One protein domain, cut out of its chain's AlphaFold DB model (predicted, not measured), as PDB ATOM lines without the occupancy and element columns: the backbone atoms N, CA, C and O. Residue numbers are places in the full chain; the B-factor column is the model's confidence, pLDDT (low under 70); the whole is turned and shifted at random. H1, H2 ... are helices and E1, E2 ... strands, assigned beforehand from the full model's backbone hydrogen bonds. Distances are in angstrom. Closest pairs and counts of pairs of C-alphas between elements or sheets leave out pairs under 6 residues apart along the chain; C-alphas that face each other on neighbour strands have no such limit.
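AT A GLANCE: This is residues 210 to 275 of the 284 residues of the protein "GIY-YIG nuclease family protein" of Clostridiaceae bacterium (UniProt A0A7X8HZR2). A strongly twisted sheet of four strands forms a wall with a helix on each face: the short H1 on one, the longer H2 slanting over the other. Between the two helices, the bare stretch of residues 240 to 253 swings in a wide loop round the end of the sheet where E2 turns into E3. The printed part has 66 residues with two named helices and four named strands, in the order E1 E2 E3 H1 H2 E4; the sheet's order is E3 E2 E1 E4, antiparallel throughout, and the class is mixed, helices and strands. The whole is compact, with a radius of gyration of the C-alphas of 12.0 A and spans of 33 by 29 by 16 A.

IN THESE COORDINATES: Strand E1, residues 211 to 215, begins with C-alpha 211 at (-34.672, -29.689, 42.221). E2 follows at residues 218 to 223, 16.3 A from first to last C-alpha, and E3 at residues 226 to 231, 14.8 A. Helix H1 holds residues 234 to 239, 8.7 A. H2, residues 254 to 266, runs 17.7 A from C-alpha 254 at (-21.304, -24.990, 52.706). E4, residues 270 to 274, ends with C-alpha 274 at (-38.160, -33.835, 41.050).

HOW THE PARTS SIT: E1, E2 and E3 form a meander, each strand the antiparallel neighbour of the one before. In the hairpin of E1 and E2, N 213 and O 220 are within hydrogen-bond range at 2.9 A. In the hairpin of E2 and E3, N 228 and O 221 are 2.8 A apart. E4 is the antiparallel neighbour of E1, at 158 degrees between their directions, with N 273 and O 212 at 2.8 A. E3 and E4 are the edge strands and are apart. H1 is on the sheet at a height of 8.6 A, over E2 and along the strands, at 25 degrees to E2 on the local plane; the closest C-alphas of H1 and E2, those of Leu 234 and Tyr 219, are 6.3 A apart. H2 is on the opposite face at a height of 10.1 A, over E3 and E1 and only just not over E2, on which 2 of its 13 C-alphas fall. It runs slantwise to the strands, at 44 degrees to E3 on the local plane; the closest C-alphas of H2 and E4, those of Ile 264 and Gly 270, are 7.3 A apart. In H1 and H2 every O i to N i+4 pair is within hydrogen-bond range.

THE WHOLE: The two C-alphas farthest apart, those of Lys 235 and Asp 251, are 34.4 A from each other. The printed part has no cut. The link from H1 to H2, 14 residues, is long; the other links are tight. The mean pLDDT of the printed part is 81.2, and residues 267 to 270 and 273 to 275 are under 70.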
ATOM      1  N   LYS A 210     -31.023 -31.418  39.948       85.81
ATOM      2  CA  LYS A 210     -31.997 -30.381  39.590       85.81
ATOM      3  C   LYS A 210     -33.268 -30.566  40.413       85.81
ATOM      4  O   LYS A 210     -34.059 -31.476  40.156       85.81
ATOM      5  N   ILE A 211     -33.520 -29.638  41.325       85.12
ATOM      6  CA  ILE A 211     -34.672 -29.689  42.221       85.12
ATOM      7  C   ILE A 211     -35.602 -28.517  41.923       85.12
ATOM      8  O   ILE A 211     -35.180 -27.363  41.896       85.12
ATOM      9  N   ILE A 212     -36.888 -28.807  41.725       87.94
ATOM     10  CA  ILE A 212     -37.933 -27.790  41.845       87.94
ATOM     11  C   ILE A 212     -38.572 -27.967  43.214       87.94
ATOM     12  O   ILE A 212     -39.129 -29.022  43.504       87.94
ATOM     13  N   TYR A 213     -38.483 -26.941  44.046       87.44
ATOM     14  CA  TYR A 213     -39.069 -26.933  45.380       87.44
ATOM     15  C   TYR A 213     -40.217 -25.931  45.425       87.44
ATOM     16  O   TYR A 213     -40.041 -24.783  45.027       87.44
ATOM     17  N   GLU A 214     -41.392 -26.364  45.866       86.44
ATOM     18  CA  GLU A 214     -42.552 -25.497  46.069       86.44
ATOM     19  C   GLU A 214     -42.749 -25.243  47.565       86.44
ATOM     20  O   GLU A 214     -42.764 -26.188  48.349       86.44
ATOM     21  N   GLU A 215     -42.878 -23.975  47.953       85.19
ATOM     22  CA  GLU A 215     -43.218 -23.562  49.315       85.19
ATOM     23  C   GLU A 215     -44.118 -22.326  49.266       85.19
ATOM     24  O   GLU A 215     -43.745 -21.289  48.708       85.19
ATOM     25  N   ALA A 216     -45.291 -22.428  49.895       84.50
ATOM     26  CA  ALA A 216     -46.276 -21.351  49.988       84.50
ATOM     27  C   ALA A 216     -46.702 -20.769  48.619       84.50
ATOM     28  O   ALA A 216     -46.900 -19.563  48.482       84.50
ATOM     29  N   GLY A 217     -46.844 -21.617  47.596       84.75
ATOM     30  CA  GLY A 217     -47.243 -21.229  46.242       84.75
ATOM     31  C   GLY A 217     -46.115 -20.651  45.383       84.75
ATOM     32  O   GLY A 217     -46.367 -20.228  44.255       84.75
ATOM     33  N   ILE A 218     -44.880 -20.632  45.891       86.31
ATOM     34  CA  ILE A 218     -43.696 -20.147  45.179       86.31
ATOM     35  C   ILE A 218     -42.803 -21.332  44.831       86.31
ATOM     36  O   ILE A 218     -42.459 -22.144  45.688       86.31
ATOM     37  N   TYR A 219     -42.386 -21.399  43.570       89.25
ATOM     38  CA  TYR A 219     -41.467 -22.402  43.055       89.25
ATOM     39  C   TYR A 219     -40.039 -21.862  42.996       89.25
ATOM     40  O   TYR A 219     -39.772 -20.779  42.469       89.25
ATOM     41  N   TYR A 220     -39.116 -22.683  43.475       89.56
ATOM     42  CA  TYR A 220     -37.681 -22.452  43.489       89.56
ATOM     43  C   TYR A 220     -36.997 -23.462  42.580       89.56
ATOM     44  O   TYR A 220     -37.163 -24.668  42.759       89.56
ATOM     45  N   LEU A 221     -36.208 -22.975  41.624       89.50
ATOM     46  CA  LEU A 221     -35.287 -23.809  40.860       89.50
ATOM     47  C   LEU A 221     -33.953 -23.866  41.591       89.50
ATOM     48  O   LEU A 221     -33.243 -22.860  41.643       89.50
ATOM     49  N   ILE A 222     -33.622 -25.030  42.137       87.88
ATOM     50  CA  ILE A 222     -32.374 -25.280  42.847       87.88
ATOM     51  C   ILE A 222     -31.495 -26.191  41.996       87.88
ATOM     52  O   ILE A 222     -31.944 -27.234  41.519       87.88
ATOM     53  N   TYR A 223     -30.249 -25.780  41.794       86.44
ATOM     54  CA  TYR A 223     -29.258 -26.548  41.049       86.44
ATOM     55  C   TYR A 223     -27.861 -26.264  41.602       86.44
ATOM     56  O   TYR A 223     -27.524 -25.098  41.829       86.44
ATOM     57  N   ASN A 224     -27.069 -27.310  41.862       83.75
ATOM     58  CA  ASN A 224     -25.721 -27.201  42.436       83.75
ATOM     59  C   ASN A 224     -25.679 -26.327  43.698       83.75
ATOM     60  O   ASN A 224     -24.817 -25.462  43.879       83.75
ATOM     61  N   GLY A 225     -26.670 -26.530  44.574       81.12
ATOM     62  CA  GLY A 225     -26.813 -25.817  45.842       81.12
ATOM     63  C   GLY A 225     -27.108 -24.318  45.736       81.12
ATOM     64  O   GLY A 225     -26.964 -23.606  46.732       81.12
ATOM     65  N   GLN A 226     -27.525 -23.825  44.568       85.06
ATOM     66  CA  GLN A 226     -27.980 -22.448  44.373       85.06
ATOM     67  C   GLN A 226     -29.441 -22.390  43.962       85.06
ATOM     68  O   GLN A 226     -29.908 -23.210  43.179       85.06
ATOM     69  N   ILE A 227     -30.143 -21.361  44.438       88.06
ATOM     70  CA  ILE A 227     -31.432 -20.964  43.873       88.06
ATOM     71  C   ILE A 227     -31.146 -20.152  42.612       88.06
ATOM     72  O   ILE A 227     -30.688 -19.014  42.699       88.06
ATOM     73  N   LEU A 228     -31.413 -20.741  41.450       88.62
ATOM     74  CA  LEU A 228     -31.247 -20.083  40.156       88.62
ATOM     75  C   LEU A 228     -32.430 -19.186  39.807       88.62
ATOM     76  O   LEU A 228     -32.262 -18.168  39.142       88.62
ATOM     77  N   HIS A 229     -33.635 -19.574  40.228       88.94
ATOM     78  CA  HIS A 229     -34.844 -18.819  39.931       88.94
ATOM     79  C   HIS A 229     -35.925 -19.014  40.992       88.94
ATOM     80  O   HIS A 229     -36.020 -20.078  41.608       88.94
ATOM     81  N   LYS A 230     -36.766 -17.991  41.149       89.75
ATOM     82  CA  LYS A 230     -37.945 -17.944  42.017       89.75
ATOM     83  C   LYS A 230     -39.131 -17.435  41.195       89.75
ATOM     84  O   LYS A 230     -39.021 -16.385  40.570       89.75
ATOM     85  N   SER A 231     -40.234 -18.179  41.139       87.31
ATOM     86  CA  SER A 231     -41.457 -17.763  40.429       87.31
ATOM     87  C   SER A 231     -42.701 -18.396  41.058       87.31
ATOM     88  O   SER A 231     -42.630 -19.533  41.519       87.31
ATOM     89  N   PRO A 232     -43.863 -17.718  41.043       86.88
ATOM     90  CA  PRO A 232     -45.131 -18.320  41.458       86.88
ATOM     91  C   PRO A 232     -45.661 -19.386  40.476       86.88
ATOM     92  O   PRO A 232     -46.648 -20.060  40.764       86.88
ATOM     93  N   SER A 233     -45.041 -19.564  39.303       89.81
ATOM     94  CA  SER A 233     -45.524 -20.441  38.232       89.81
ATOM     95  C   SER A 233     -44.525 -21.543  37.877       89.81
ATOM     96  O   SER A 233     -43.429 -21.297  37.369       89.81
ATOM     97  N   LEU A 234     -44.948 -22.805  38.023       86.44
ATOM     98  CA  LEU A 234     -44.150 -23.969  37.617       86.44
ATOM     99  C   LEU A 234     -43.818 -23.962  36.116       86.44
ATOM    100  O   LEU A 234     -42.772 -24.466  35.707       86.44
ATOM    101  N   LYS A 235     -44.707 -23.408  35.281       88.06
ATOM    102  CA  LYS A 235     -44.498 -23.320  33.828       88.06
ATOM    103  C   LYS A 235     -43.328 -22.395  33.494       88.06
ATOM    104  O   LYS A 235     -42.540 -22.730  32.614       88.06
ATOM    105  N   GLU A 236     -43.197 -21.284  34.218       87.25
ATOM    106  CA  GLU A 236     -42.068 -20.359  34.075       87.25
ATOM    107  C   GLU A 236     -40.768 -21.051  34.481       87.25
ATOM    108  O   GLU A 236     -39.842 -21.111  33.676       87.25
ATOM    109  N   ILE A 237     -40.736 -21.699  35.653       88.81
ATOM    110  CA  ILE A 237     -39.555 -22.439  36.124       88.81
ATOM    111  C   ILE A 237     -39.115 -23.525  35.133       88.81
ATOM    112  O   ILE A 237     -37.928 -23.655  34.839       88.81
ATOM    113  N   LYS A 238     -40.057 -24.302  34.584       84.62
ATOM    114  CA  LYS A 238     -39.750 -25.382  33.631       84.62
ATOM    115  C   LYS A 238     -39.200 -24.883  32.293       84.62
ATOM    116  O   LYS A 238     -38.547 -25.662  31.605       84.62
ATOM    117  N   SER A 239     -39.463 -23.629  31.928       85.06
ATOM    118  CA  SER A 239     -38.972 -23.026  30.683       85.06
ATOM    119  C   SER A 239     -37.526 -22.524  30.768       85.06
ATOM    120  O   SER A 239     -36.928 -22.199  29.745       85.06
ATOM    121  N   ILE A 240     -36.952 -22.481  31.975       86.06
ATOM    122  CA  ILE A 240     -35.600 -21.975  32.210       86.06
ATOM    123  C   ILE A 240     -34.569 -22.997  31.740       86.06
ATOM    124  O   ILE A 240     -34.562 -24.156  32.169       86.06
ATOM    125  N   ILE A 241     -33.663 -22.531  30.886       81.94
ATOM    126  CA  ILE A 241     -32.481 -23.282  30.476       81.94
ATOM    127  C   ILE A 241     -31.478 -23.237  31.625       81.94
ATOM    128  O   ILE A 241     -31.135 -22.160  32.115       81.94
ATOM    129  N   LEU A 242     -31.024 -24.412  32.062       80.38
ATOM    130  CA  LEU A 242     -30.022 -24.495  33.113       80.38
ATOM    131  C   LEU A 242     -28.659 -24.048  32.575       80.38
ATOM    132  O   LEU A 242     -28.212 -24.571  31.552       80.38
ATOM    133  N   PRO A 243     -27.991 -23.108  33.252       80.62
ATOM    134  CA  PRO A 243     -26.607 -22.786  32.954       80.62
ATOM    135  C   PRO A 243     -25.691 -23.949  33.364       80.62
ATOM    136  O   PRO A 243     -25.960 -24.651  34.342       80.62
ATOM    137  N   ASP A 244     -24.585 -24.120  32.641       77.88
ATOM    138  CA  ASP A 244     -23.533 -25.070  33.008       77.88
ATOM    139  C   ASP A 244     -22.717 -24.497  34.174       77.88
ATOM    140  O   ASP A 244     -21.743 -23.760  34.008       77.88
ATOM    141  N   ILE A 245     -23.218 -24.728  35.383       75.88
ATOM    142  CA  ILE A 245     -22.636 -24.240  36.627       75.88
ATOM    143  C   ILE A 245     -22.051 -25.437  37.351       75.88
ATOM    144  O   ILE A 245     -22.810 -26.247  37.857       75.88
ATOM    145  N   ASN A 246     -20.731 -25.524  37.481       70.44
ATOM    146  CA  ASN A 246     -20.097 -26.478  38.388       70.44
ATOM    147  C   ASN A 246     -19.604 -25.735  39.634       70.44
ATOM    148  O   ASN A 246     -18.614 -25.001  39.587       70.44
ATOM    149  N   ILE A 247     -20.325 -25.878  40.746       76.56
ATOM    150  CA  ILE A 247     -19.947 -25.252  42.014       76.56
ATOM    151  C   ILE A 247     -19.196 -26.272  42.850       76.56
ATOM    152  O   ILE A 247     -19.754 -27.264  43.307       76.56
ATOM    153  N   LYS A 248     -17.931 -25.979  43.145       77.25
ATOM    154  CA  LYS A 248     -17.223 -26.696  44.200       77.25
ATOM    155  C   LYS A 248     -17.794 -26.276  45.558       77.25
ATOM    156  O   LYS A 248     -18.002 -25.087  45.821       77.25
ATOM    157  N   ILE A 249     -18.019 -27.243  46.442       79.81
ATOM    158  CA  ILE A 249     -18.360 -26.957  47.836       79.81
ATOM    159  C   ILE A 249     -17.127 -26.335  48.506       79.81
ATOM    160  O   ILE A 249     -16.034 -26.898  48.488       79.81
ATOM    161  N   THR A 250     -17.302 -25.149  49.076       79.12
ATOM    162  CA  THR A 250     -16.274 -24.356  49.759       79.12
ATOM    163  C   THR A 250     -16.740 -24.007  51.167       79.12
ATOM    164  O   THR A 250     -17.938 -24.014  51.454       79.12
ATOM    165  N   ASP A 251     -15.814 -23.602  52.036       75.88
ATOM    166  CA  ASP A 251     -16.143 -23.100  53.378       75.88
ATOM    167  C   ASP A 251     -17.194 -21.969  53.350       75.88
ATOM    168  O   ASP A 251     -17.971 -21.817  54.289       75.88
ATOM    169  N   ALA A 252     -17.229 -21.165  52.280       76.56
ATOM    170  CA  ALA A 252     -18.112 -20.007  52.176       76.56
ATOM    171  C   ALA A 252     -19.570 -20.378  51.864       76.56
ATOM    172  O   ALA A 252     -20.485 -19.749  52.390       76.56
ATOM    173  N   ASN A 253     -19.796 -21.387  51.016       81.38
ATOM    174  CA  ASN A 253     -21.141 -21.771  50.570       81.38
ATOM    175  C   ASN A 253     -21.690 -23.018  51.279       81.38
ATOM    176  O   ASN A 253     -22.888 -23.271  51.184       81.38
ATOM    177  N   TYR A 254     -20.873 -23.764  52.030       85.62
ATOM    178  CA  TYR A 254     -21.304 -24.990  52.706       85.62
ATOM    179  C   TYR A 254     -22.519 -24.791  53.614       85.62
ATOM    180  O   TYR A 254     -23.465 -25.573  53.540       85.62
ATOM    181  N   ASP A 255     -22.528 -23.752  54.453       85.50
ATOM    182  CA  ASP A 255     -23.657 -23.498  55.357       85.50
ATOM    183  C   ASP A 255     -24.941 -23.174  54.585       85.50
ATOM    184  O   ASP A 255     -26.017 -23.616  54.981       85.50
ATOM    185  N   LEU A 256     -24.825 -22.449  53.467       86.56
ATOM    186  CA  LEU A 256     -25.953 -22.103  52.603       86.56
ATOM    187  C   LEU A 256     -26.536 -23.358  51.959       86.56
ATOM    188  O   LEU A 256     -27.734 -23.605  52.056       86.56
ATOM    189  N   ILE A 257     -25.664 -24.179  51.378       86.75
ATOM    190  CA  ILE A 257     -26.006 -25.460  50.762       86.75
ATOM    191  C   ILE A 257     -26.705 -26.354  51.793       86.75
ATOM    192  O   ILE A 257     -27.821 -26.812  51.571       86.75
ATOM    193  N   ASN A 258     -26.105 -26.544  52.972       85.81
ATOM    194  CA  ASN A 258     -26.708 -27.358  54.028       85.81
ATOM    195  C   ASN A 258     -28.042 -26.798  54.520       85.81
ATOM    196  O   ASN A 258     -28.929 -27.577  54.857       85.81
ATOM    197  N   LEU A 259     -28.194 -25.474  54.590       86.94
ATOM    198  CA  LEU A 259     -29.446 -24.849  54.993       86.94
ATOM    199  C   LEU A 259     -30.559 -25.128  53.980       86.94
ATOM    200  O   LEU A 259     -31.666 -25.452  54.405       86.94
ATOM    201  N   ILE A 260     -30.257 -25.040  52.681       87.12
ATOM    202  CA  ILE A 260     -31.191 -25.352  51.593       87.12
ATOM    203  C   ILE A 260     -31.615 -26.819  51.682       87.12
ATOM    204  O   ILE A 260     -32.793 -27.104  51.878       87.12
ATOM    205  N   TYR A 261     -30.666 -27.755  51.622       84.94
ATOM    206  CA  TYR A 261     -30.998 -29.182  51.585       84.94
ATOM    207  C   TYR A 261     -31.615 -29.680  52.896       84.94
ATOM    208  O   TYR A 261     -32.604 -30.405  52.870       84.94
ATOM    209  N   SER A 262     -31.152 -29.201  54.058       82.44
ATOM    210  CA  SER A 262     -31.809 -29.531  55.328       82.44
ATOM    211  C   SER A 262     -33.210 -28.924  55.450       82.44
ATOM    212  O   SER A 262     -33.988 -29.432  56.257       82.44
ATOM    213  N   HIS A 263     -33.517 -27.817  54.768       83.75
ATOM    214  CA  HIS A 263     -34.878 -27.271  54.722       83.75
ATOM    215  C   HIS A 263     -35.773 -28.179  53.885       83.75
ATOM    216  O   HIS A 263     -36.835 -28.561  54.360       83.75
ATOM    217  N   ILE A 264     -35.292 -28.595  52.713       80.12
ATOM    218  CA  ILE A 264     -35.998 -29.512  51.812       80.12
ATOM    219  C   ILE A 264     -36.310 -30.853  52.493       80.12
ATOM    220  O   ILE A 264     -37.420 -31.352  52.364       80.12
ATOM    221  N   GLU A 265     -35.367 -31.418  53.249       75.81
ATOM    222  CA  GLU A 265     -35.559 -32.714  53.919       75.81
ATOM    223  C   GLU A 265     -36.489 -32.664  55.140       75.81
ATOM    224  O   GLU A 265     -37.131 -33.661  55.463       75.81
ATOM    225  N   LYS A 266     -36.515 -31.546  55.881       71.62
ATOM    226  CA  LYS A 266     -37.180 -31.475  57.199       71.62
ATOM    227  C   LYS A 266     -38.542 -30.798  57.190       71.62
ATOM    228  O   LYS A 266     -39.321 -31.031  58.111       71.62
ATOM    229  N   GLU A 267     -38.797 -29.890  56.255       65.81
ATOM    230  CA  GLU A 267     -40.017 -29.081  56.270       65.81
ATOM    231  C   GLU A 267     -41.126 -29.800  55.495       65.81
ATOM    232  O   GLU A 267     -41.019 -30.019  54.293       65.81
ATOM    233  N   GLN A 268     -42.206 -30.148  56.200       55.16
ATOM    234  CA  GLN A 268     -43.378 -30.828  55.633       55.16
ATOM    235  C   GLN A 268     -44.274 -29.899  54.793       55.16
ATOM    236  O   GLN A 268     -45.115 -30.383  54.041       55.16
ATOM    237  N   ASP A 269     -44.100 -28.580  54.926       60.81
ATOM    238  CA  ASP A 269     -44.940 -27.559  54.283       60.81
ATOM    239  C   ASP A 269     -44.590 -27.319  52.803       60.81
ATOM    240  O   ASP A 269     -45.328 -26.624  52.106       60.81
ATOM    241  N   GLY A 270     -43.468 -27.862  52.320       62.75
ATOM    242  CA  GLY A 270     -43.039 -27.722  50.931       62.75
ATOM    243  C   GLY A 270     -42.948 -29.058  50.207       62.75
ATOM    244  O   GLY A 270     -42.761 -30.111  50.816       62.75
ATOM    245  N   ARG A 271     -43.067 -29.019  48.880       71.56
ATOM    246  CA  ARG A 271     -43.046 -30.215  48.038       71.56
ATOM    247  C   ARG A 271     -41.878 -30.185  47.066       71.56
ATOM    248  O   ARG A 271     -41.738 -29.265  46.262       71.56
ATOM    249  N   VAL A 272     -41.089 -31.256  47.077       75.75
ATOM    250  CA  VAL A 272     -40.113 -31.528  46.020       75.75
ATOM    251  C   VAL A 272     -40.841 -32.053  44.786       75.75
ATOM    252  O   VAL A 272     -41.589 -33.032  44.836       75.75
ATOM    253  N   ILE A 273     -40.624 -31.383  43.663       68.88
ATOM    254  CA  ILE A 273     -41.099 -31.766  42.339       68.88
ATOM    255  C   ILE A 273     -39.848 -32.124  41.536       68.88
ATOM    256  O   ILE A 273     -39.319 -31.321  40.769       68.88
ATOM    257  N   GLU A 274     -39.320 -33.322  41.780       62.03
ATOM    258  CA  GLU A 274     -38.160 -33.835  41.050       62.03
ATOM    259  C   GLU A 274     -38.469 -33.957  39.553       62.03
ATOM    260  O   GLU A 274     -39.525 -34.458  39.152       62.03
ATOM    261  N   LEU A 275     -37.533 -33.500  38.717       51.25
ATOM    262  CA  LEU A 275     -37.580 -33.709  37.268       51.25
ATOM    263  C   LEU A 275     -36.807 -34.959  36.829       51.25
ATOM    264  O   LEU A 275     -37.103 -35.498  35.766       51.25
TER     265      LEU A 275